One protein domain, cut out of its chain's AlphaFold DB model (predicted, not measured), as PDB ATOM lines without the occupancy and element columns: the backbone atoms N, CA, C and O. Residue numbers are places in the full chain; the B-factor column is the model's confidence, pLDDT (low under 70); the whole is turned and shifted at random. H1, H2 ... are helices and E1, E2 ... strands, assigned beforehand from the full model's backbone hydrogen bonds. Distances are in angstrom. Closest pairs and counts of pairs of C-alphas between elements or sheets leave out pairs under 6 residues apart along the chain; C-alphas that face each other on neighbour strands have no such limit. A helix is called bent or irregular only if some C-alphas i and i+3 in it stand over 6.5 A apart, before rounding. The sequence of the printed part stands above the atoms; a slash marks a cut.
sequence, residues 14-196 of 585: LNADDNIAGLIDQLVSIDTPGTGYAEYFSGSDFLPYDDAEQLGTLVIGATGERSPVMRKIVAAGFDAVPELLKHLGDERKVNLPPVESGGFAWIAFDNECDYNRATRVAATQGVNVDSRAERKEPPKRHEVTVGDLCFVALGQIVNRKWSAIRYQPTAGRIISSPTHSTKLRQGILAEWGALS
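What this domain is: This is residues 14 to 196 of the 585 residues of an uncharacterized protein of Lacipirellula limnantheis (UniProt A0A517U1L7). Helix H5 lies in the middle, with H1, H2 and H3 packed round it and H6 passing near it on another side. A small sheet, E3, E5 and E4, stands toward one end, with the hairpin E1 and E2 beside E4; long loops join these parts, and residues 117 to 122 stick out. The 183 printed residues hold six named helices and five named strands, in the order H1 E1 E2 H2 H3 E3 H4 H5 E4 E5 H6; the class is mixed, helices and strands, with 77 residues in named elements, under half. The three-stranded sheet, order E3 E5 E4, is mixed, and E1 and E2 are antiparallel. The whole is compact, with a radius of gyration of the C-alphas of 15.6 A and spans of 48 by 38 by 31 A.

How they stand to each other: H1, residues 20 to 29, touches H2, residues 68 to 75, at Leu 23 and Val 69, their closest C-alphas, 6.2 A apart; the shallow tilt of 33 degrees, opposite ways, is only just short of steep. E1, residues 41 to 44, and E2, residues 54 to 58, form a hairpin, with N 42 and O 57 2.8 A apart. H3, residues 77 to 87, touches H5, residues 146 to 157, at a shallow tilt of 26 degrees, opposite ways; the closest C-alphas, Leu 84 and Cys 150, are 5.3 A apart. H5 touches H1 with residues 146 to 150 alone, closest C-alphas Leu 27 and Val 146, 6.0 A, and H2 with residues 153 to 157 alone, closest C-alphas Val 74 and Ala 153, 5.8 A. E3, residues 106 to 109, is parallel to E5, residues 172 to 175, with N 175 and O 108 2.8 A apart. E4, residues 165 to 168, and E5 form an antiparallel hairpin, with N 168 and O 172 2.8 A apart. The closest C-alphas of E1 and E4, Ser 42 and Arg 166, are 5.1 A apart. H4, residues 131 to 134, touches no helix. H6, residues 182 to 192, is near H5 and close to but not clearly touching H3, closest C-alphas Leu 85 and Leu 189, 6.8 A. Every O i to N i+4 pair is within hydrogen-bond range in H2, H5 and H6, but 4 of 6 are in H1 and 4 of 7 in H3, and H4 is too short for such a pair.

Where its parts are: H1 begins at C-alpha 20 (143.855, 124.454, 129.996) and is 15.4 A long. E1 is 10.2 A, E2 11.3 A, H2 10.3 A and H3 15.8 A; H3 is only just irregular, with C-alphas 79 and 82 7.0 A apart. E3 is 10.4 A, H4 5.4 A, H5 16.5 A, E4 9.9 A and E5 9.8 A. H6, 15.2 A, ends at C-alpha 192 (146.787, 109.928, 139.694).

The domain as a whole: The farthest C-alphas, Ala 16 and Ala 133, are 49.7 A apart. The printed part has no cut; the links H1 to E1, H3 to E3, E3 to H4 and H4 to H5 are long. Mean pLDDT of the printed part is 91.5, with residues 14, 16 to 17 and 131 to 136 under 70.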
ATOM      1  N   LEU A  14     150.229 124.915 120.942       62.81
ATOM      2  CA  LEU A  14     149.572 125.713 121.974       62.81
ATOM      3  C   LEU A  14     149.860 127.183 121.702       62.81
ATOM      4  O   LEU A  14     151.020 127.595 121.695       62.81
ATOM      5  N   ASN A  15     148.811 127.985 121.509       70.88
ATOM      6  CA  ASN A  15     148.994 129.430 121.560       70.88
ATOM      7  C   ASN A  15     149.400 129.797 122.992       70.88
ATOM      8  O   ASN A  15     148.880 129.216 123.942       70.88
ATOM      9  N   ALA A  16     150.291 130.777 123.161       62.88
ATOM     10  CA  ALA A  16     150.733 131.231 124.485       62.88
ATOM     11  C   ALA A  16     149.570 131.659 125.414       62.88
ATOM     12  O   ALA A  16     149.743 131.695 126.631       62.88
ATOM     13  N   ASP A  17     148.394 131.932 124.840       68.25
ATOM     14  CA  ASP A  17     147.176 132.349 125.536       68.25
ATOM     15  C   ASP A  17     146.212 131.191 125.881       68.25
ATOM     16  O   ASP A  17     145.215 131.407 126.575       68.25
ATOM     17  N   ASP A  18     146.468 129.958 125.423       80.94
ATOM     18  CA  ASP A  18     145.574 128.818 125.664       80.94
ATOM     19  C   ASP A  18     145.712 128.314 127.121       80.94
ATOM     20  O   ASP A  18     146.576 127.502 127.449       80.94
ATOM     21  N   ASN A  19     144.832 128.766 128.020       93.88
ATOM     22  CA  ASN A  19     144.698 128.195 129.367       93.88
ATOM     23  C   ASN A  19     143.920 126.862 129.317       93.88
ATOM     24  O   ASN A  19     142.801 126.821 128.803       93.88
ATOM     25  N   ILE A  20     144.463 125.798 129.926       96.94
ATOM     26  CA  ILE A  20     143.855 124.454 129.996       96.94
ATOM     27  C   ILE A  20     142.405 124.483 130.489       96.94
ATOM     28  O   ILE A  20     141.563 123.799 129.914       96.94
ATOM     29  N   ALA A  21     142.085 125.291 131.504       97.19
ATOM     30  CA  ALA A  21     140.710 125.394 131.999       97.19
ATOM     31  C   ALA A  21     139.745 125.900 130.909       97.19
ATOM     32  O   ALA A  21     138.664 125.347 130.732       97.19
ATOM     33  N   GLY A  22     140.176 126.886 130.113       97.00
ATOM     34  CA  GLY A  22     139.396 127.408 128.990       97.00
ATOM     35  C   GLY A  22     139.276 126.422 127.824       97.00
ATOM     36  O   GLY A  22     138.273 126.441 127.114       97.00
ATOM     37  N   LEU A  23     140.262 125.538 127.629       97.25
ATOM     38  CA  LEU A  23     140.146 124.424 126.682       97.25
ATOM     39  C   LEU A  23     139.149 123.366 127.183       97.25
ATOM     40  O   LEU A  23     138.347 122.876 126.395       97.25
ATOM     41  N   ILE A  24     139.151 123.043 128.482       98.25
ATOM     42  CA  ILE A  24     138.169 122.122 129.082       98.25
ATOM     43  C   ILE A  24     136.749 122.681 128.945       98.25
ATOM     44  O   ILE A  24     135.832 121.940 128.600       98.25
ATOM     45  N   ASP A  25     136.561 123.988 129.131       98.00
ATOM     46  CA  ASP A  25     135.258 124.629 128.936       98.00
ATOM     47  C   ASP A  25     134.738 124.514 127.498       98.00
ATOM     48  O   ASP A  25     133.529 124.425 127.295       98.00
ATOM     49  N   GLN A  26     135.627 124.450 126.503       97.94
ATOM     50  CA  GLN A  26     135.256 124.247 125.100       97.94
ATOM     51  C   GLN A  26     134.836 122.804 124.787       97.94
ATOM     52  O   GLN A  26     134.230 122.567 123.748       97.94
ATOM     53  N   LEU A  27     135.089 121.829 125.668       98.12
ATOM     54  CA  LEU A  27     134.708 120.433 125.415       98.12
ATOM     55  C   LEU A  27     133.191 120.249 125.247       98.12
ATOM     56  O   LEU A  27     132.768 119.323 124.559       98.12
ATOM     57  N   VAL A  28     132.369 121.147 125.803       98.19
ATOM     58  CA  VAL A  28     130.905 121.126 125.625       98.19
ATOM     59  C   VAL A  28     130.473 121.301 124.166       98.19
ATOM     60  O   VAL A  28     129.383 120.864 123.805       98.19
ATOM     61  N   SER A  29     131.302 121.926 123.322       97.69
ATOM     62  CA  SER A  29     130.973 122.185 121.919       97.69
ATOM     63  C   SER A  29     131.364 121.050 120.975       97.69
ATOM     64  O   SER A  29     131.153 121.189 119.776       97.69
ATOM     65  N   ILE A  30     131.963 119.964 121.474       97.31
ATOM     66  CA  ILE A  30     132.288 118.798 120.644       97.31
ATOM     67  C   ILE A  30     130.986 118.110 120.236       97.31
ATOM     68  O   ILE A  30     130.203 117.704 121.095       97.31
ATOM     69  N   ASP A  31     130.782 117.985 118.928       96.75
ATOM     70  CA  ASP A  31     129.595 117.411 118.291       96.75
ATOM     71  C   ASP A  31     129.909 116.272 117.314       96.75
ATOM     72  O   ASP A  31     128.993 115.614 116.817       96.75
ATOM     73  N   THR A  32     131.193 115.984 117.093       94.88
ATOM     74  CA  THR A  32     131.652 114.853 116.289       94.88
ATOM     75  C   THR A  32     132.293 113.759 117.145       94.88
ATOM     76  O   THR A  32     132.978 114.035 118.139       94.88
ATOM     77  N   PRO A  33     132.031 112.482 116.822       93.56
ATOM     78  CA  PRO A  33     132.578 111.350 117.557       93.56
ATOM     79  C   PRO A  33     134.094 111.244 117.367       93.56
ATOM     80  O   PRO A  33     134.615 111.471 116.277       93.56
ATOM     81  N   GLY A  34     134.795 110.791 118.405       93.38
ATOM     82  CA  GLY A  34     136.231 110.538 118.344       93.38
ATOM     83  C   GLY A  34     136.660 109.322 119.159       93.38
ATOM     84  O   GLY A  34     135.883 108.719 119.908       93.38
ATOM     85  N   THR A  35     137.926 108.941 119.009       91.75
ATOM     86  CA  THR A  35     138.484 107.739 119.635       91.75
ATOM     87  C   THR A  35     138.390 107.792 121.159       91.75
ATOM     88  O   THR A  35     138.865 108.724 121.806       91.75
ATOM     89  N   GLY A  36     137.763 106.761 121.733       89.50
ATOM     90  CA  GLY A  36     137.514 106.624 123.171       89.50
ATOM     91  C   GLY A  36     136.159 107.158 123.650       89.50
ATOM     92  O   GLY A  36     135.818 106.945 124.810       89.50
ATOM     93  N   TYR A  37     135.372 107.823 122.800       92.25
ATOM     94  CA  TYR A  37     134.016 108.296 123.132       92.25
ATOM     95  C   TYR A  37     133.024 108.173 121.960       92.25
ATOM     96  O   TYR A  37     131.933 108.737 122.006       92.25
ATOM     97  N   ALA A  38     133.380 107.414 120.923       88.50
ATOM     98  CA  ALA A  38     132.505 107.071 119.809       88.50
ATOM     99  C   ALA A  38     131.687 105.803 120.105       88.50
ATOM    100  O   ALA A  38     132.177 104.853 120.714       88.50
ATOM    101  N   GLU A  39     130.440 105.754 119.631       89.31
ATOM    102  CA  GLU A  39     129.547 104.603 119.848       89.31
ATOM    103  C   GLU A  39     129.729 103.462 118.831       89.31
ATOM    104  O   GLU A  39     129.308 102.330 119.085       89.31
ATOM    105  N   TYR A  40     130.344 103.759 117.685       88.44
ATOM    106  CA  TYR A  40     130.452 102.865 116.525       88.44
ATOM    107  C   TYR A  40     131.877 102.381 116.252       88.44
ATOM    108  O   TYR A  40     132.075 101.552 115.367       88.44
ATOM    109  N   PHE A  41     132.872 102.832 117.015       88.81
ATOM    110  CA  PHE A  41     134.204 102.243 116.973       88.81
ATOM    111  C   PHE A  41     134.902 102.301 118.330       88.81
ATOM    112  O   PHE A  41     134.489 102.981 119.265       88.81
ATOM    113  N   SER A  42     135.950 101.504 118.448       87.88
ATOM    114  CA  SER A  42     136.833 101.402 119.602       87.88
ATOM    115  C   SER A  42     138.265 101.568 119.123       87.88
ATOM    116  O   SER A  42     138.563 101.324 117.957       87.88
ATOM    117  N   GLY A  43     139.157 101.969 120.015       87.12
ATOM    118  CA  GLY A  43     140.552 102.179 119.676       87.12
ATOM    119  C   GLY A  43     141.272 102.934 120.774       87.12
ATOM    120  O   GLY A  43     140.710 103.225 121.831       87.12
ATOM    121  N   SER A  44     142.521 103.266 120.504       85.44
ATOM    122  CA  SER A  44     143.280 104.219 121.301       85.44
ATOM    123  C   SER A  44     143.966 105.192 120.367       85.44
ATOM    124  O   SER A  44     144.417 104.803 119.296       85.44
ATOM    125  N   ASP A  45     144.055 106.446 120.783       90.12
ATOM    126  CA  ASP A  45     144.725 107.474 120.005       90.12
ATOM    127  C   ASP A  45     145.730 108.225 120.879       90.12
ATOM    128  O   ASP A  45     145.633 108.238 122.112       90.12
ATOM    129  N   PHE A  46     146.703 108.846 120.229       96.38
ATOM    130  CA  PHE A  46     147.513 109.904 120.801       96.38
ATOM    131  C   PHE A  46     147.355 111.126 119.907       96.38
ATOM    132  O   PHE A  46     148.122 111.354 118.973       96.38
ATOM    133  N   LEU A  47     146.315 111.908 120.210       95.62
ATOM    134  CA  LEU A  47     145.818 112.995 119.366       95.62
ATOM    135  C   LEU A  47     146.868 114.000 118.855       95.62
ATOM    136  O   LEU A  47     146.627 114.556 117.778       95.62
ATOM    137  N   PRO A  48     147.985 114.282 119.562       95.94
ATOM    138  CA  PRO A  48     149.032 115.163 119.045       95.94
ATOM    139  C   PRO A  48     149.693 114.698 117.740       95.94
ATOM    140  O   PRO A  48     150.214 115.541 117.014       95.94
ATOM    141  N   TYR A  49     149.669 113.400 117.422       95.00
ATOM    142  CA  TYR A  49     150.284 112.846 116.213       95.00
ATOM    143  C   TYR A  49     149.226 112.295 115.256       95.00
ATOM    144  O   TYR A  49     148.395 111.469 115.638       95.00
ATOM    145  N   ASP A  50     149.231 112.771 114.009       91.06
ATOM    146  CA  ASP A  50     148.258 112.420 112.958       91.06
ATOM    147  C   ASP A  50     148.241 110.938 112.577       91.06
ATOM    148  O   ASP A  50     147.197 110.404 112.225       91.06
ATOM    149  N   ASP A  51     149.365 110.259 112.745       90.44
ATOM    150  CA  ASP A  51     149.599 108.855 112.420       90.44
ATOM    151  C   ASP A  51     149.617 107.928 113.651       90.44
ATOM    152  O   ASP A  51     149.936 106.746 113.526       90.44
ATOM    153  N   ALA A  52     149.266 108.433 114.839       90.75
ATOM    154  CA  ALA A  52     149.259 107.647 116.078       90.75
ATOM    155  C   ALA A  52     147.957 106.877 116.353       90.75
ATOM    156  O   ALA A  52     147.859 106.192 117.376       90.75
ATOM    157  N   GLU A  53     146.966 106.984 115.470       87.25
ATOM    158  CA  GLU A  53     145.674 106.339 115.664       87.25
ATOM    159  C   GLU A  53     145.784 104.811 115.601       87.25
ATOM    160  O   GLU A  53     146.335 104.232 114.664       87.25
ATOM    161  N   GLN A  54     145.219 104.140 116.605       83.31
ATOM    162  CA  GLN A  54     145.061 102.690 116.638       83.31
ATOM    163  C   GLN A  54     143.571 102.359 116.649       83.31
ATOM    164  O   GLN A  54     142.951 102.240 117.714       83.31
ATOM    165  N   LEU A  55     142.999 102.209 115.455       83.38
ATOM    166  CA  LEU A  55     141.636 101.718 115.291       83.38
ATOM    167  C   LEU A  55     141.548 100.257 115.750       83.38
ATOM    168  O   LEU A  55     142.353  99.407 115.371       83.38
ATOM    169  N   GLY A  56     140.571  99.983 116.607       85.19
ATOM    170  CA  GLY A  56     140.204  98.651 117.063       85.19
ATOM    171  C   GLY A  56     139.011  98.121 116.273       85.19
ATOM    172  O   GLY A  56     138.998  98.100 115.047       85.19
ATOM    173  N   THR A  57     137.976  97.669 116.979       85.69
ATOM    174  CA  THR A  57     136.719  97.263 116.336       85.69
ATOM    175  C   THR A  57     135.937  98.487 115.869       85.69
ATOM    176  O   THR A  57     135.739  99.399 116.670       85.69
ATOM    177  N   LEU A  58     135.402  98.451 114.646       90.00
ATOM    178  CA  LEU A  58     134.488  99.453 114.094       90.00
ATOM    179  C   LEU A  58     133.252  98.821 113.437       90.00
ATOM    180  O   LEU A  58     133.291  97.681 112.973       90.00
ATOM    181  N   VAL A  59     132.156  99.574 113.398       87.38
ATOM    182  CA  VAL A  59     131.035  99.354 112.480       87.38
ATOM    183  C   VAL A  59     131.489  99.782 111.085       87.38
ATOM    184  O   VAL A  59     132.104 100.833 110.939       87.38
ATOM    185  N   ILE A  60     131.208  98.972 110.062       83.62
ATOM    186  CA  ILE A  60     131.590  99.270 108.672       83.62
ATOM    187  C   ILE A  60     131.097 100.673 108.284       83.62
ATOM    188  O   ILE A  60     129.930 100.997 108.496       83.62
ATOM    189  N   GLY A  61     131.995 101.498 107.738       82.81
ATOM    190  CA  GLY A  61     131.712 102.882 107.338       82.81
ATOM    191  C   GLY A  61     131.774 103.912 108.471       82.81
ATOM    192  O   GLY A  61     131.681 105.108 108.203       82.81
ATOM    193  N   ALA A  62     131.957 103.489 109.726       84.50
ATOM    194  CA  ALA A  62     132.147 104.420 110.828       84.50
ATOM    195  C   ALA A  62     133.485 105.150 110.689       84.50
ATOM    196  O   ALA A  62     134.535 104.532 110.511       84.50
ATOM    197  N   THR A  63     133.429 106.468 110.824       83.62
ATOM    198  CA  THR A  63     134.595 107.346 110.882       83.62
ATOM    199  C   THR A  63     134.505 108.203 112.140       83.62
ATOM    200  O   THR A  63     133.441 108.334 112.751       83.62
ATOM    201  N   GLY A  64     135.645 108.729 112.567       85.62
ATOM    202  CA  GLY A  64     135.739 109.670 113.672       85.62
ATOM    203  C   GLY A  64     136.503 110.906 113.243       85.62
ATOM    204  O   GLY A  64     137.316 110.856 112.320       85.62
ATOM    205  N   GLU A  65     136.265 112.004 113.945       91.00
ATOM    206  CA  GLU A  65     137.040 113.222 113.777       91.00
ATOM    207  C   GLU A  65     137.914 113.475 115.001       91.00
ATOM    208  O   GLU A  65     137.548 113.253 116.160       91.00
ATOM    209  N   ARG A  66     139.121 113.969 114.740       92.62
ATOM    210  CA  ARG A  66     140.071 114.322 115.788       92.62
ATOM    211  C   ARG A  66     139.754 115.719 116.295       92.62
ATOM    212  O   ARG A  66     140.099 116.708 115.655       92.62
ATOM    213  N   SER A  67     139.130 115.795 117.470       95.50
ATOM    214  CA  SER A  67     138.808 117.069 118.119       95.50
ATOM    215  C   SER A  67     140.066 117.941 118.318       95.50
ATOM    216  O   SER A  67     140.974 117.550 119.064       95.50
ATOM    217  N   PRO A  68     140.123 119.151 117.718       95.38
ATOM    218  CA  PRO A  68     141.252 120.066 117.890       95.38
ATOM    219  C   PRO A  68     141.445 120.507 119.346       95.38
ATOM    220  O   PRO A  68     142.576 120.663 119.806       95.38
ATOM    221  N   VAL A  69     140.346 120.670 120.092       96.69
ATOM    222  CA  VAL A  69     140.373 121.052 121.514       96.69
ATOM    223  C   VAL A  69     141.003 119.937 122.349       96.69
ATOM    224  O   VAL A  69     141.934 120.189 123.112       96.69
ATOM    225  N   MET A  70     140.567 118.690 122.147       97.44
ATOM    226  CA  MET A  70     141.157 117.529 122.821       97.44
ATOM    227  C   MET A  70     142.638 117.364 122.468       97.44
ATOM    228  O   MET A  70     143.448 117.102 123.355       97.44
ATOM    229  N   ARG A  71     143.018 117.572 121.199       96.31
ATOM    230  CA  ARG A  71     144.424 117.544 120.766       96.31
ATOM    231  C   ARG A  71     145.278 118.534 121.553       96.31
ATOM    232  O   ARG A  71     146.341 118.141 122.021       96.31
ATOM    233  N   LYS A  72     144.826 119.781 121.721       96.19
ATOM    234  CA  LYS A  72     145.553 120.799 122.501       96.19
ATOM    235  C   LYS A  72     145.707 120.401 123.968       96.19
ATOM    236  O   LYS A  72     146.802 120.500 124.513       96.19
ATOM    237  N   ILE A  73     144.633 119.905 124.587       97.50
ATOM    238  CA  ILE A  73     144.653 119.430 125.980       97.50
ATOM    239  C   ILE A  73     145.655 118.285 126.148       97.50
ATOM    240  O   ILE A  73     146.475 118.322 127.060       97.50
ATOM    241  N   VAL A  74     145.618 117.280 125.265       97.56
ATOM    242  CA  VAL A  74     146.552 116.149 125.326       97.56
ATOM    243  C   VAL A  74     147.977 116.627 125.054       97.56
ATOM    244  O   VAL A  74     148.868 116.279 125.816       97.56
ATOM    245  N   ALA A  75     148.205 117.486 124.056       96.75
ATOM    246  CA  ALA A  75     149.534 118.015 123.731       96.75
ATOM    247  C   ALA A  75     150.194 118.790 124.887       96.75
ATOM    248  O   ALA A  75     151.420 118.794 124.984       96.75
ATOM    249  N   ALA A  76     149.409 119.395 125.787       96.62
ATOM    250  CA  ALA A  76     149.926 120.028 127.003       96.62
ATOM    251  C   ALA A  76     150.521 119.028 128.018       96.62
ATOM    252  O   ALA A  76     151.238 119.420 128.942       96.62
ATOM    253  N   GLY A  77     150.253 117.729 127.860       97.19
ATOM    254  CA  GLY A  77     150.866 116.664 128.643       97.19
ATOM    255  C   GLY A  77     150.592 116.795 130.136       97.19
ATOM    256  O   GLY A  77     149.450 116.936 130.572       97.19
ATOM    257  N   PHE A  78     151.652 116.739 130.945       97.69
ATOM    258  CA  PHE A  78     151.526 116.784 132.402       97.69
ATOM    259  C   PHE A  78     150.843 118.065 132.918       97.69
ATOM    260  O   PHE A  78     150.144 118.003 133.926       97.69
ATOM    261  N   ASP A  79     150.988 119.203 132.233       97.31
ATOM    262  CA  ASP A  79     150.399 120.470 132.690       97.31
ATOM    263  C   ASP A  79     148.866 120.468 132.647       97.31
ATOM    264  O   ASP A  79     148.229 121.193 133.410       97.31
ATOM    265  N   ALA A  80     148.256 119.608 131.824       97.88
ATOM    266  CA  ALA A  80     146.808 119.443 131.802       97.88
ATOM    267  C   ALA A  80     146.274 118.546 132.931       97.88
ATOM    268  O   ALA A  80     145.099 118.643 133.290       97.88
ATOM    269  N   VAL A  81     147.113 117.681 133.513       98.12
ATOM    270  CA  VAL A  81     146.683 116.640 134.463       98.12
ATOM    271  C   VAL A  81     145.925 117.206 135.675       98.12
ATOM    272  O   VAL A  81     144.850 116.676 135.971       98.12
ATOM    273  N   PRO A  82     146.382 118.274 136.365       98.06
ATOM    274  CA  PRO A  82     145.662 118.806 137.525       98.06
ATOM    275  C   PRO A  82     144.242 119.289 137.199       98.06
ATOM    276  O   PRO A  82     143.298 118.964 137.922       98.06
ATOM    277  N   GLU A  83     144.070 120.027 136.098       98.44
ATOM    278  CA  GLU A  83     142.752 120.529 135.691       98.44
ATOM    279  C   GLU A  83     141.852 119.401 135.169       98.44
ATOM    280  O   GLU A  83     140.658 119.397 135.464       98.44
ATOM    281  N   LEU A  84     142.400 118.398 134.476       98.44
ATOM    282  CA  LEU A  84     141.640 117.215 134.060       98.44
ATOM    283  C   LEU A  84     141.091 116.440 135.264       98.44
ATOM    284  O   LEU A  84     139.911 116.096 135.289       98.44
ATOM    285  N   LEU A  85     141.918 116.207 136.289       98.31
ATOM    286  CA  LEU A  85     141.513 115.507 137.514       98.31
ATOM    287  C   LEU A  85     140.394 116.246 138.258       98.31
ATOM    288  O   LEU A  85     139.451 115.615 138.740       98.31
ATOM    289  N   LYS A  86     140.469 117.580 138.313       98.38
ATOM    290  CA  LYS A  86     139.434 118.443 138.904       98.38
ATOM    291  C   LYS A  86     138.091 118.334 138.171       98.38
ATOM    292  O   LYS A  86     137.052 118.368 138.826       98.38
ATOM    293  N   HIS A  87     138.112 118.156 136.849       98.62
ATOM    294  CA  HIS A  87     136.913 118.072 136.008       98.62
ATOM    295  C   HIS A  87     136.450 116.636 135.701       98.62
ATOM    296  O   HIS A  87     135.462 116.462 134.995       98.62
ATOM    297  N   LEU A  88     137.052 115.587 136.281       98.31
ATOM    298  CA  LEU A  88     136.581 114.198 136.098       98.31
ATOM    299  C   LEU A  88     135.115 113.980 136.510       98.31
ATOM    300  O   LEU A  88     134.470 113.044 136.049       98.31
ATOM    301  N   GLY A  89     134.596 114.807 137.418       98.19
ATOM    302  CA  GLY A  89     133.199 114.780 137.851       98.19
ATOM    303  C   GLY A  89     132.286 115.773 137.136       98.19
ATOM    304  O   GLY A  89     131.180 115.979 137.621       98.19
ATOM    305  N   ASP A  90     132.738 116.425 136.064       98.56
ATOM    306  CA  ASP A  90     131.983 117.473 135.378       98.56
ATOM    307  C   ASP A  90     130.842 116.888 134.532       98.56
ATOM    308  O   ASP A  90     131.067 116.260 133.497       98.56
ATOM    309  N   GLU A  91     129.606 117.094 134.987       98.19
ATOM    310  CA  GLU A  91     128.392 116.531 134.388       98.19
ATOM    311  C   GLU A  91     127.868 117.310 133.171       98.19
ATOM    312  O   GLU A  91     126.876 116.875 132.572       98.19
ATOM    313  N   ARG A  92     128.497 118.437 132.790       98.44
ATOM    314  CA  ARG A  92     128.107 119.204 131.595       98.44
ATOM    315  C   ARG A  92     128.087 118.283 130.377       98.44
ATOM    316  O   ARG A  92     129.039 117.543 130.144       98.44
ATOM    317  N   LYS A  93     126.992 118.318 129.616       98.25
ATOM    318  CA  LYS A  93     126.823 117.501 128.407       98.25
ATOM    319  C   LYS A  93     127.603 118.108 127.251       98.25
ATOM    320  O   LYS A  93     127.635 119.330 127.113       98.25
ATOM    321  N   VAL A  94     128.217 117.253 126.443       97.94
ATOM    322  CA  VAL A  94     128.783 117.658 125.151       97.94
ATOM    323  C   VAL A  94     127.700 117.568 124.077       97.94
ATOM    324  O   VAL A  94     126.681 116.905 124.280       97.94
ATOM    325  N   ASN A  95     127.898 118.220 122.937       97.19
ATOM    326  CA  ASN A  95     126.916 118.288 121.853       97.19
ATOM    327  C   ASN A  95     126.877 117.012 120.982       97.19
ATOM    328  O   ASN A  95     126.685 117.080 119.770       97.19
ATOM    329  N   LEU A  96     127.065 115.840 121.594       96.44
ATOM    330  CA  LEU A  96     126.956 114.545 120.924       96.44
ATOM    331  C   LEU A  96     125.555 113.956 121.107       96.44
ATOM    332  O   LEU A  96     124.953 114.114 122.176       96.44
ATOM    333  N   PRO A  97     125.046 113.209 120.112       95.50
ATOM    334  CA  PRO A  97     123.859 112.395 120.300       95.50
ATOM    335  C   PRO A  97     124.012 111.447 121.503       95.50
ATOM    336  O   PRO A  97     125.104 110.927 121.754       95.50
ATOM    337  N   PRO A  98     122.932 111.201 122.262       95.56
ATOM    338  CA  PRO A  98     122.955 110.235 123.346       95.56
ATOM    339  C   PRO A  98     123.211 108.822 122.812       95.56
ATOM    340  O   PRO A  98     122.621 108.407 121.818       95.56
ATOM    341  N   VAL A  99     124.008 108.046 123.542       93.62
ATOM    342  CA  VAL A  99     124.144 106.609 123.300       93.62
ATOM    343  C   VAL A  99     122.935 105.920 123.912       93.62
ATOM    344  O   VAL A  99     122.741 105.960 125.129       93.62
ATOM    345  N   GLU A 100     122.118 105.277 123.084       92.88
ATOM    346  CA  GLU A 100     120.881 104.620 123.511       92.88
ATOM    347  C   GLU A 100     120.904 103.109 123.235       92.88
ATOM    348  O   GLU A 100     121.472 102.619 122.251       92.88
ATOM    349  N   SER A 101     120.294 102.338 124.137       86.88
ATOM    350  CA  SER A 101     119.971 100.936 123.879       86.88
ATOM    351  C   SER A 101     118.734 100.878 122.983       86.88
ATOM    352  O   SER A 101     117.702 101.452 123.337       86.88
ATOM    353  N   GLY A 102     118.804 100.171 121.859       81.50
ATOM    354  CA  GLY A 102     117.707 100.103 120.897       81.50
ATOM    355  C   GLY A 102     118.012  99.154 119.742       81.50
ATOM    356  O   GLY A 102     119.170  98.956 119.372       81.50
ATOM    357  N   GLY A 103     116.971  98.529 119.186       85.12
ATOM    358  CA  GLY A 103     117.118  97.508 118.146       85.12
ATOM    359  C   GLY A 103     117.956  96.317 118.623       85.12
ATOM    360  O   GLY A 103     117.640  95.700 119.638       85.12
ATOM    361  N   PHE A 104     119.031  96.010 117.895       83.50
ATOM    362  CA  PHE A 104     119.983  94.942 118.231       83.50
ATOM    363  C   PHE A 104     121.080  95.369 119.211       83.50
ATOM    364  O   PHE A 104     121.918  94.551 119.587       83.50
ATOM    365  N   ALA A 105     121.102  96.638 119.610       89.12
ATOM    366  CA  ALA A 105     122.222  97.202 120.326       89.12
ATOM    367  C   ALA A 105     121.949  97.351 121.826       89.12
ATOM    368  O   ALA A 105     120.865  97.759 122.252       89.12
ATOM    369  N   TRP A 106     122.955  97.033 122.637       91.62
ATOM    370  CA  TRP A 106     122.860  97.018 124.096       91.62
ATOM    371  C   TRP A 106     123.908  97.931 124.731       91.62
ATOM    372  O   TRP A 106     124.955  98.212 124.148       91.62
ATOM    373  N   ILE A 107     123.618  98.394 125.946       92.81
ATOM    374  CA  ILE A 107     124.521  99.223 126.745       92.81
ATOM    375  C   ILE A 107     124.843  98.493 128.044       92.81
ATOM    376  O   ILE A 107     123.956  97.929 128.689       92.81
ATOM    377  N   ALA A 108     126.107  98.527 128.449       91.88
ATOM    378  CA  ALA A 108     126.508  98.185 129.802       91.88
ATOM    379  C   ALA A 108     127.363  99.300 130.393       91.88
ATOM    380  O   ALA A 108     128.323  99.748 129.778       91.88
ATOM    381  N   PHE A 109     127.040  99.689 131.621       91.56
ATOM    382  CA  PHE A 109     127.921 100.519 132.428       91.56
ATOM    383  C   PHE A 109     128.938  99.619 133.119       91.56
ATOM    384  O   PHE A 109     128.566  98.631 133.763       91.56
ATOM    385  N   ASP A 110     130.210  99.954 132.956       91.38
ATOM    386  CA  ASP A 110     131.325  99.250 133.568       91.38
ATOM    387  C   ASP A 110     132.378 100.247 134.060       91.38
ATOM    388  O   ASP A 110     132.393 101.412 133.673       91.38
ATOM    389  N   ASN A 111     133.271  99.789 134.923       91.81
ATOM    390  CA  ASN A 111     134.361 100.586 135.466       91.81
ATOM    391  C   ASN A 111     135.685 100.167 134.819       91.81
ATOM    392  O   ASN A 111     136.647  99.900 135.543       91.81
ATOM    393  N   GLU A 112     135.714 100.045 133.484       93.25
ATOM    394  CA  GLU A 112     136.924  99.680 132.750       93.25
ATOM    395  C   GLU A 112     137.988 100.768 132.958       93.25
ATOM    396  O   GLU A 112     137.781 101.953 132.697       93.25
ATOM    397  N   CYS A 113     139.142 100.358 133.463       93.44
ATOM    398  CA  CYS A 113     140.279 101.219 133.736       93.44
ATOM    399  C   CYS A 113     141.552 100.456 133.372       93.44
ATOM    400  O   CYS A 113     142.048  99.644 134.160       93.44
ATOM    401  N   ASP A 114     142.070 100.698 132.167       94.50
ATOM    402  CA  ASP A 114     143.344 100.131 131.719       94.50
ATOM    403  C   ASP A 114     144.475 100.454 132.711       94.50
ATOM    404  O   ASP A 114     144.529 101.553 133.273       94.50
ATOM    405  N   TYR A 115     145.373  99.489 132.910       94.12
ATOM    406  CA  TYR A 115     146.580  99.597 133.725       94.12
ATOM    407  C   TYR A 115     147.654  98.651 133.182       94.12
ATOM    408  O   TYR A 115     147.341  97.633 132.570       94.12
ATOM    409  N   ASN A 116     148.923  98.970 133.440       94.06
ATOM    410  CA  ASN A 116     150.040  98.129 133.030       94.06
ATOM    411  C   ASN A 116     150.201  96.930 133.980       94.06
ATOM    412  O   ASN A 116     150.610  97.093 135.133       94.06
ATOM    413  N   ARG A 117     149.905  95.725 133.490       91.62
ATOM    414  CA  ARG A 117     149.988  94.482 134.284       91.62
ATOM    415  C   ARG A 117     151.423  94.058 134.599       91.62
ATOM    416  O   ARG A 117     151.652  93.357 135.576       91.62
ATOM    417  N   ALA A 118     152.395  94.509 133.810       89.62
ATOM    418  CA  ALA A 118     153.808  94.193 134.013       89.62
ATOM    419  C   ALA A 118     154.416  94.942 135.204       89.62
ATOM    420  O   ALA A 118     155.372  94.485 135.826       89.62
ATOM    421  N   THR A 119     153.875  96.120 135.517       90.25
ATOM    422  CA  THR A 119     154.367  96.982 136.601       90.25
ATOM    423  C   THR A 119     153.454  96.960 137.821       90.25
ATOM    424  O   THR A 119     153.843  97.432 138.890       90.25
ATOM    425  N   ARG A 120     152.250  96.385 137.693       87.00
ATOM    426  CA  ARG A 120     151.257  96.279 138.764       87.00
ATOM    427  C   ARG A 120     150.537  94.934 138.742       87.00
ATOM    428  O   ARG A 120     149.924  94.562 137.750       87.00
ATOM    429  N   VAL A 121     150.507  94.273 139.899       76.56
ATOM    430  CA  VAL A 121     149.867  92.956 140.084       76.56
ATOM    431  C   VAL A 121     148.335  93.024 139.993       76.56
ATOM    432  O   VAL A 121     147.697  92.058 139.586       76.56
ATOM    433  N   ALA A 122     147.729  94.157 140.355       82.94
ATOM    434  CA  ALA A 122     146.278  94.319 140.362       82.94
ATOM    435  C   ALA A 122     145.845  95.715 139.901       82.94
ATOM    436  O   ALA A 122     146.557  96.710 140.094       82.94
ATOM    437  N   ALA A 123     144.634  95.762 139.340       84.50
ATOM    438  CA  ALA A 123     143.913  96.996 139.069       84.50
ATOM    439  C   ALA A 123     143.710  97.816 140.351       84.50
ATOM    440  O   ALA A 123     143.810  97.311 141.473       84.50
ATOM    441  N   THR A 124     143.386  99.092 140.183       87.06
ATOM    442  CA  THR A 124     142.994  99.947 141.304       87.06
ATOM    443  C   THR A 124     141.729  99.397 141.975       87.06
ATOM    444  O   THR A 124     140.851  98.828 141.326       87.06
ATOM    445  N   GLN A 125     141.649  99.497 143.302       86.31
ATOM    446  CA  GLN A 125     140.547  98.908 144.061       86.31
ATOM    447  C   GLN A 125     139.198  99.487 143.599       86.31
ATOM    448  O   GLN A 125     139.021 100.701 143.553       86.31
ATOM    449  N   GLY A 126     138.236  98.614 143.285       82.94
ATOM    450  CA  GLY A 126     136.869  99.007 142.919       82.94
ATOM    451  C   GLY A 126     136.632  99.307 141.433       82.94
ATOM    452  O   GLY A 126     135.482  99.548 141.060       82.94
ATOM    453  N   VAL A 127     137.667  99.246 140.588       86.69
ATOM    454  CA  VAL A 127     137.557  99.298 139.117       86.69
ATOM    455  C   VAL A 127     137.855  97.927 138.505       86.69
ATOM    456  O   VAL A 127     138.441  97.073 139.169       86.69
ATOM    457  N   ASN A 128     137.433  97.693 137.258       86.44
ATOM    458  CA  ASN A 128     137.544  96.395 136.567       86.44
ATOM    459  C   ASN A 128     136.911  95.204 137.322       86.44
ATOM    460  O   ASN A 128     137.358  94.065 137.187       86.44
ATOM    461  N   VAL A 129     135.893  95.455 138.148       81.00
ATOM    462  CA  VAL A 129     135.125  94.407 138.833       81.00
ATOM    463  C   VAL A 129     133.901  94.057 137.997       81.00
ATOM    464  O   VAL A 129     133.233  94.965 137.507       81.00
ATOM    465  N   ASP A 130     133.590  92.763 137.848       70.75
ATOM    466  CA  ASP A 130     132.386  92.326 137.130       70.75
ATOM    467  C   ASP A 130     131.140  92.861 137.847       70.75
ATOM    468  O   ASP A 130     130.651  92.309 138.835       70.75
ATOM    469  N   SER A 131     130.641  93.989 137.345       64.44
ATOM    470  CA  SER A 131     129.518  94.707 137.931       64.44
ATOM    471  C   SER A 131     128.194  93.980 137.735       64.44
ATOM    472  O   SER A 131     127.198  94.409 138.315       64.44
ATOM    473  N   ARG A 132     128.140  92.885 136.953       66.31
ATOM    474  CA  ARG A 132     126.897  92.142 136.675       66.31
ATOM    475  C   ARG A 132     126.203  91.666 137.950       66.31
ATOM    476  O   ARG A 132     124.977  91.643 137.978       66.31
ATOM    477  N   ALA A 133     126.961  91.350 139.000       56.69
ATOM    478  CA  ALA A 133     126.419  90.909 140.284       56.69
ATOM    479  C   ALA A 133     125.798  92.043 141.131       56.69
ATOM    480  O   ALA A 133     124.992  91.765 142.015       56.69
ATOM    481  N   GLU A 134     126.137  93.312 140.869       61.53
ATOM    482  CA  GLU A 134     125.682  94.474 141.656       61.53
ATOM    483  C   GLU A 134     124.493  95.229 141.012       61.53
ATOM    484  O   GLU A 134     124.042  96.246 141.547       61.53
ATOM    485  N   ARG A 135     123.967  94.787 139.857       60.06
ATOM    486  CA  ARG A 135     123.058  95.616 139.038       60.06
ATOM    487  C   ARG A 135     121.629  95.718 139.592       60.06
ATOM    488  O   ARG A 135     120.834  94.789 139.475       60.06
ATOM    489  N   LYS A 136     121.260  96.924 140.049       67.75
ATOM    490  CA  LYS A 136     119.948  97.525 139.720       67.75
ATOM    491  C   LYS A 136     119.922  97.807 138.210       67.75
ATOM    492  O   LYS A 136     120.991  98.017 137.640       67.75
ATOM    493  N   GLU A 137     118.753  97.791 137.564       75.75
ATOM    494  CA  GLU A 137     118.628  98.036 136.114       75.75
ATOM    495  C   GLU A 137     119.441  99.282 135.688       75.75
ATOM    496  O   GLU A 137     119.127 100.385 136.146       75.75
ATOM    497  N   PRO A 138     120.517  99.130 134.885       73.56
ATOM    498  CA  PRO A 138     121.341 100.264 134.483       73.56
ATOM    499  C   PRO A 138     120.560 101.190 133.536       73.56
ATOM    500  O   PRO A 138     119.617 100.737 132.877       73.56
ATOM    501  N   PRO A 139     120.950 102.474 133.423       84.94
ATOM    502  CA  PRO A 139     120.329 103.389 132.474       84.94
ATOM    503  C   PRO A 139     120.338 102.817 131.052       84.94
ATOM    504  O   PRO A 139     121.313 102.216 130.610       84.94
ATOM    505  N   LYS A 140     119.254 103.040 130.309       90.44
ATOM    506  CA  LYS A 140     119.146 102.664 128.887       90.44
ATOM    507  C   LYS A 140     119.778 103.689 127.938       90.44
ATOM    508  O   LYS A 140     119.754 103.503 126.725       90.44
ATOM    509  N   ARG A 141     120.294 104.785 128.494       94.88
ATOM    510  CA  ARG A 141     120.800 105.951 127.776       94.88
ATOM    511  C   ARG A 141     121.978 106.555 128.529       94.88
ATOM    512  O   ARG A 141     121.944 106.615 129.759       94.88
ATOM    513  N   HIS A 142     122.968 107.045 127.791       96.31
ATOM    514  CA  HIS A 142     124.069 107.853 128.310       96.31
ATOM    515  C   HIS A 142     124.315 109.056 127.410       96.31
ATOM    516  O   HIS A 142     124.363 108.927 126.192       96.31
ATOM    517  N   GLU A 143     124.504 110.217 128.019       97.31
ATOM    518  CA  GLU A 143     124.941 111.428 127.326       97.31
ATOM    519  C   GLU A 143     126.378 111.704 127.733       97.31
ATOM    520  O   GLU A 143     126.649 111.847 128.932       97.31
ATOM    521  N   VAL A 144     127.271 111.782 126.745       97.75
ATOM    522  CA  VAL A 144     128.691 112.056 126.974       97.75
ATOM    523  C   VAL A 144     128.848 113.389 127.702       97.75
ATOM    524  O   VAL A 144     128.179 114.382 127.403       97.75
ATOM    525  N   THR A 145     129.720 113.393 128.702       98.56
ATOM    526  CA  THR A 145     129.979 114.543 129.572       98.56
ATOM    527  C   THR A 145     131.381 115.113 129.378       98.56
ATOM    528  O   THR A 145     132.275 114.447 128.859       98.56
ATOM    529  N   VAL A 146     131.611 116.337 129.856       98.62
ATOM    530  CA  VAL A 146     132.963 116.913 129.947       98.62
ATOM    531  C   VAL A 146     133.879 116.019 130.791       98.62
ATOM    532  O   VAL A 146     135.028 115.797 130.410       98.62
ATOM    533  N   GLY A 147     133.373 115.435 131.884       98.62
ATOM    534  CA  GLY A 147     134.131 114.490 132.707       98.62
ATOM    535  C   GLY A 147     134.552 113.217 131.963       98.62
ATOM    536  O   GLY A 147     135.671 112.738 132.160       98.62
ATOM    537  N   ASP A 148     133.710 112.710 131.057       98.56
ATOM    538  CA  ASP A 148     134.040 111.575 130.181       98.56
ATOM    539  C   ASP A 148     135.204 111.912 129.238       98.56
ATOM    540  O   ASP A 148     136.146 111.130 129.094       98.56
ATOM    541  N   LEU A 149     135.182 113.102 128.632       98.44
ATOM    542  CA  LEU A 149     136.266 113.556 127.762       98.44
ATOM    543  C   LEU A 149     137.552 113.848 128.547       98.44
ATOM    544  O   LEU A 149     138.640 113.508 128.081       98.44
ATOM    545  N   CYS A 150     137.448 114.379 129.771       98.56
ATOM    546  CA  CYS A 150     138.600 114.549 130.659       98.56
ATOM    547  C   CYS A 150     139.244 113.203 131.025       98.56
ATOM    548  O   CYS A 150     140.471 113.098 131.074       98.56
ATOM    549  N   PHE A 151     138.433 112.163 131.238       98.44
ATOM    550  CA  PHE A 151     138.912 110.800 131.454       98.44
ATOM    551  C   PHE A 151     139.673 110.271 130.236       98.44
ATOM    552  O   PHE A 151     140.812 109.830 130.381       98.44
ATOM    553  N   VAL A 152     139.111 110.387 129.031       97.94
ATOM    554  CA  VAL A 152     139.795 109.960 127.797       97.94
ATOM    555  C   VAL A 152     141.114 110.719 127.598       97.94
ATOM    556  O   VAL A 152     142.152 110.091 127.382       97.94
ATOM    557  N   ALA A 153     141.113 112.051 127.730       98.31
ATOM    558  CA  ALA A 153     142.313 112.878 127.581       98.31
ATOM    559  C   ALA A 153     143.404 112.512 128.598       98.31
ATOM    560  O   ALA A 153     144.572 112.369 128.234       98.31
ATOM    561  N   LEU A 154     143.030 112.303 129.866       98.38
ATOM    562  CA  LEU A 154     143.973 111.898 130.905       98.38
ATOM    563  C   LEU A 154     144.608 110.542 130.576       98.38
ATOM    564  O   LEU A 154     145.828 110.416 130.663       98.38
ATOM    565  N   GLY A 155     143.817 109.562 130.124       97.88
ATOM    566  CA  GLY A 155     144.329 108.265 129.676       97.88
ATOM    567  C   GLY A 155     145.330 108.407 128.528       97.88
ATOM    568  O   GLY A 155     146.408 107.804 128.556       97.88
ATOM    569  N   GLN A 156     145.045 109.293 127.569       97.94
ATOM    570  CA  GLN A 156     145.992 109.607 126.504       97.94
ATOM    571  C   GLN A 156     147.276 110.258 127.018       97.94
ATOM    572  O   GLN A 156     148.320 109.992 126.443       97.94
ATOM    573  N   ILE A 157     147.264 111.054 128.082       98.38
ATOM    574  CA  ILE A 157     148.498 111.622 128.646       98.38
ATOM    575  C   ILE A 157     149.308 110.533 129.358       98.38
ATOM    576  O   ILE A 157     150.493 110.373 129.075       98.38
ATOM    577  N   VAL A 158     148.659 109.717 130.194       97.88
ATOM    578  CA  VAL A 158     149.326 108.740 131.075       97.88
ATOM    579  C   VAL A 158     149.529 107.345 130.465       97.88
ATOM    580  O   VAL A 158     149.792 106.382 131.183       97.88
ATOM    581  N   ASN A 159     149.394 107.216 129.143       97.75
ATOM    582  CA  ASN A 159     149.547 105.960 128.395       97.75
ATOM    583  C   ASN A 159     148.603 104.839 128.856       97.75
ATOM    584  O   ASN A 159     149.016 103.701 129.103       97.75
ATOM    585  N   ARG A 160     147.324 105.170 129.025       96.69
ATOM    586  CA  ARG A 160     146.266 104.220 129.368       96.69
ATOM    587  C   ARG A 160     145.171 104.250 128.312       96.69
ATOM    588  O   ARG A 160     144.730 105.320 127.900       96.69
ATOM    589  N   LYS A 161     144.705 103.072 127.892       95.44
ATOM    590  CA  LYS A 161     143.631 102.921 126.891       95.44
ATOM    591  C   LYS A 161     142.248 103.152 127.511       95.44
ATOM    592  O   LYS A 161     141.393 102.273 127.505       95.44
ATOM    593  N   TRP A 162     142.051 104.318 128.115       96.12
ATOM    594  CA  TRP A 162     140.779 104.697 128.719       96.12
ATOM    595  C   TRP A 162     139.798 105.159 127.649       96.12
ATOM    596  O   TRP A 162     140.132 105.952 126.771       96.12
ATOM    597  N   SER A 163     138.584 104.626 127.710       96.25
ATOM    598  CA  SER A 163     137.491 104.953 126.801       96.25
ATOM    599  C   SER A 163     136.244 105.190 127.634       96.25
ATOM    600  O   SER A 163     135.856 104.328 128.416       96.25
ATOM    601  N   ALA A 164     135.618 106.351 127.470       97.31
ATOM    602  CA  ALA A 164     134.308 106.616 128.038       97.31
ATOM    603  C   ALA A 164     133.231 105.753 127.374       97.31
ATOM    604  O   ALA A 164     132.320 105.281 128.053       97.31
ATOM    605  N   ILE A 165     133.357 105.524 126.062       96.12
ATOM    606  CA  ILE A 165     132.508 104.616 125.290       96.12
ATOM    607  C   ILE A 165     133.407 103.714 124.447       96.12
ATOM    608  O   ILE A 165     134.297 104.191 123.743       96.12
ATOM    609  N   ARG A 166     133.166 102.404 124.518       93.62
ATOM    610  CA  ARG A 166     133.863 101.399 123.713       93.62
ATOM    611  C   ARG A 166     132.861 100.501 123.001       93.62
ATOM    612  O   ARG A 166     132.070  99.809 123.647       93.62
ATOM    613  N   TYR A 167     132.934 100.478 121.672       93.62
ATOM    614  CA  TYR A 167     132.168  99.544 120.852       93.62
ATOM    615  C   TYR A 167     132.640  98.092 121.040       93.62
ATOM    616  O   TYR A 167     133.837  97.812 121.154       93.62
ATOM    617  N   GLN A 168     131.692  97.156 121.037       91.88
ATOM    618  CA  GLN A 168     131.926  95.717 120.962       91.88
ATOM    619  C   GLN A 168     131.179  95.126 119.754       91.88
ATOM    620  O   GLN A 168     130.010  95.466 119.561       91.88
ATOM    621  N   PRO A 169     131.789  94.190 118.990       88.06
ATOM    622  CA  PRO A 169     131.224  93.658 117.738       88.06
ATOM    623  C   PRO A 169     129.808  93.062 117.830       88.06
ATOM    624  O   PRO A 169     129.158  92.861 116.812       88.06
ATOM    625  N   THR A 170     129.306  92.782 119.032       89.19
ATOM    626  CA  THR A 170     127.941  92.303 119.300       89.19
ATOM    627  C   THR A 170     126.915  93.440 119.394       89.19
ATOM    628  O   THR A 170     125.956  93.335 120.158       89.19
ATOM    629  N   ALA A 171     127.146  94.549 118.678       89.81
ATOM    630  CA  ALA A 171     126.405  95.809 118.802       89.81
ATOM    631  C   ALA A 171     126.363  96.366 120.245       89.81
ATOM    632  O   ALA A 171     125.455  97.105 120.628       89.81
ATOM    633  N   GLY A 172     127.344  95.985 121.062       92.88
ATOM    634  CA  GLY A 172     127.439  96.377 122.461       92.88
ATOM    635  C   GLY A 172     128.193  97.679 122.643       92.88
ATOM    636  O   GLY A 172     129.167  97.934 121.938       92.88
ATOM    637  N   ARG A 173     127.781  98.487 123.621       93.88
ATOM    638  CA  ARG A 173     128.529  99.666 124.066       93.88
ATOM    639  C   ARG A 173     128.841  99.520 125.543       93.88
ATOM    640  O   ARG A 173     127.928  99.414 126.366       93.88
ATOM    641  N   ILE A 174     130.128  99.511 125.865       94.31
ATOM    642  CA  ILE A 174     130.595  99.592 127.245       94.31
ATOM    643  C   ILE A 174     130.820 101.059 127.582       94.31
ATOM    644  O   ILE A 174     131.513 101.757 126.844       94.31
ATOM    645  N   ILE A 175     130.214 101.515 128.675       95.69
ATOM    646  CA  ILE A 175     130.278 102.895 129.145       95.69
ATOM    647  C   ILE A 175     131.064 102.936 130.447       95.69
ATOM    648  O   ILE A 175     130.614 102.398 131.460       95.69
ATOM    649  N   SER A 176     132.206 103.616 130.424       96.06
ATOM    650  CA  SER A 176     133.064 103.847 131.586       96.06
ATOM    651  C   SER A 176     133.158 105.333 131.879       96.06
ATOM    652  O   SER A 176     134.105 106.021 131.513       96.06
ATOM    653  N   SER A 177     132.110 105.822 132.539       96.69
ATOM    654  CA  SER A 177     131.900 107.240 132.806       96.69
ATOM    655  C   SER A 177     132.233 107.592 134.264       96.69
ATOM    656  O   SER A 177     131.576 107.070 135.174       96.69
ATOM    657  N   PRO A 178     133.213 108.477 134.542       96.88
ATOM    658  CA  PRO A 178     133.517 108.930 135.904       96.88
ATOM    659  C   PRO A 178     132.427 109.832 136.511       96.88
ATOM    660  O   PRO A 178     132.381 109.988 137.734       96.88
ATOM    661  N   THR A 179     131.539 110.408 135.694       96.69
ATOM    662  CA  THR A 179     130.375 111.168 136.182       96.69
ATOM    663  C   THR A 179     129.269 110.232 136.661       96.69
ATOM    664  O   THR A 179     128.630 110.500 137.676       96.69
ATOM    665  N   HIS A 180     129.109 109.073 136.016       94.06
ATOM    666  CA  HIS A 180     128.184 108.033 136.466       94.06
ATOM    667  C   HIS A 180     128.751 107.183 137.620       94.06
ATOM    668  O   HIS A 180     128.053 106.872 138.586       94.06
ATOM    669  N   SER A 181     130.026 106.795 137.540       93.62
ATOM    670  CA  SER A 181     130.658 105.876 138.488       93.62
ATOM    671  C   SER A 181     131.587 106.586 139.465       93.62
ATOM    672  O   SER A 181     132.752 106.879 139.181       93.62
ATOM    673  N   THR A 182     131.102 106.762 140.697       93.62
ATOM    674  CA  THR A 182     131.935 107.291 141.787       93.62
ATOM    675  C   THR A 182     133.122 106.371 142.100       93.62
ATOM    676  O   THR A 182     134.190 106.883 142.425       93.62
ATOM    677  N   LYS A 183     132.977 105.041 141.944       93.25
ATOM    678  CA  LYS A 183     134.080 104.077 142.130       93.25
ATOM    679  C   LYS A 183     135.201 104.322 141.112       93.25
ATOM    680  O   LYS A 183     136.359 104.419 141.508       93.25
ATOM    681  N   LEU A 184     134.858 104.490 139.829       95.25
ATOM    682  CA  LEU A 184     135.823 104.803 138.769       95.25
ATOM    683  C   LEU A 184     136.537 106.129 139.045       95.25
ATOM    684  O   LEU A 184     137.766 106.168 139.092       95.25
ATOM    685  N   ARG A 185     135.774 107.193 139.327       96.75
ATOM    686  CA  ARG A 185     136.329 108.516 139.648       96.75
ATOM    687  C   ARG A 185     137.281 108.475 140.844       96.75
ATOM    688  O   ARG A 185     138.377 109.021 140.769       96.75
ATOM    689  N   GLN A 186     136.891 107.818 141.936       96.00
ATOM    690  CA  GLN A 186     137.736 107.683 143.127       96.00
ATOM    691  C   GLN A 186     138.997 106.858 142.850       96.00
ATOM    692  O   GLN A 186     140.065 107.235 143.323       96.00
ATOM    693  N   GLY A 187     138.896 105.783 142.062       94.94
ATOM    694  CA  GLY A 187     140.053 104.987 141.651       94.94
ATOM    695  C   GLY A 187     141.073 105.814 140.865       94.94
ATOM    696  O   GLY A 187     142.260 105.797 141.185       94.94
ATOM    697  N   ILE A 188     140.610 106.610 139.897       96.31
ATOM    698  CA  ILE A 188     141.481 107.489 139.105       96.31
ATOM    699  C   ILE A 188     142.124 108.563 139.994       96.31
ATOM    700  O   ILE A 188     143.337 108.757 139.936       96.31
ATOM    701  N   LEU A 189     141.345 109.226 140.856       97.00
ATOM    702  CA  LEU A 189     141.865 110.242 141.779       97.00
ATOM    703  C   LEU A 189     142.889 109.664 142.765       97.00
ATOM    704  O   LEU A 189     143.897 110.306 143.038       97.00
ATOM    705  N   ALA A 190     142.667 108.453 143.278       95.31
ATOM    706  CA  ALA A 190     143.607 107.796 144.182       95.31
ATOM    707  C   ALA A 190     144.928 107.441 143.483       95.31
ATOM    708  O   ALA A 190     145.996 107.557 144.080       95.31
ATOM    709  N   GLU A 191     144.869 107.019 142.220       94.06
ATOM    710  CA  GLU A 191     146.055 106.603 141.473       94.06
ATOM    711  C   GLU A 191     146.868 107.780 140.911       94.06
ATOM    712  O   GLU A 191     148.100 107.706 140.864       94.06
ATOM    713  N   TRP A 192     146.188 108.844 140.479       96.06
ATOM    714  CA  TRP A 192     146.787 109.928 139.694       96.06
ATOM    715  C   TRP A 192     146.716 111.302 140.373       96.06
ATOM    716  O   TRP A 192     147.401 112.223 139.939       96.06
ATOM    717  N   GLY A 193     145.967 111.451 141.469       95.69
ATOM    718  CA  GLY A 193     145.784 112.725 142.181       95.69
ATOM    719  C   GLY A 193     147.059 113.324 142.779       95.69
ATOM    720  O   GLY A 193     147.143 114.536 142.949       95.69
ATOM    721  N   ALA A 194     148.058 112.487 143.070       96.19
ATOM    722  CA  ALA A 194     149.365 112.896 143.588       96.19
ATOM    723  C   ALA A 194     150.494 112.757 142.546       96.19
ATOM    724  O   ALA A 194     151.671 112.728 142.909       96.19
ATOM    725  N   LEU A 195     150.154 112.621 141.257       97.06
ATOM    726  CA  LEU A 195     151.140 112.457 140.195       97.06
ATOM    727  C   LEU A 195     152.002 113.722 140.078       97.06
ATOM    728  O   LEU A 195     151.488 114.811 139.843       97.06
ATOM    729  N   SER A 196     153.319 113.574 140.207       97.81
ATOM    730  CA  SER A 196     154.278 114.627 139.871       97.81
ATOM    731  C   SER A 196     154.768 114.465 138.432       97.81
ATOM    732  O   SER A 196     154.668 113.382 137.852       97.81
TER     733      SER A 196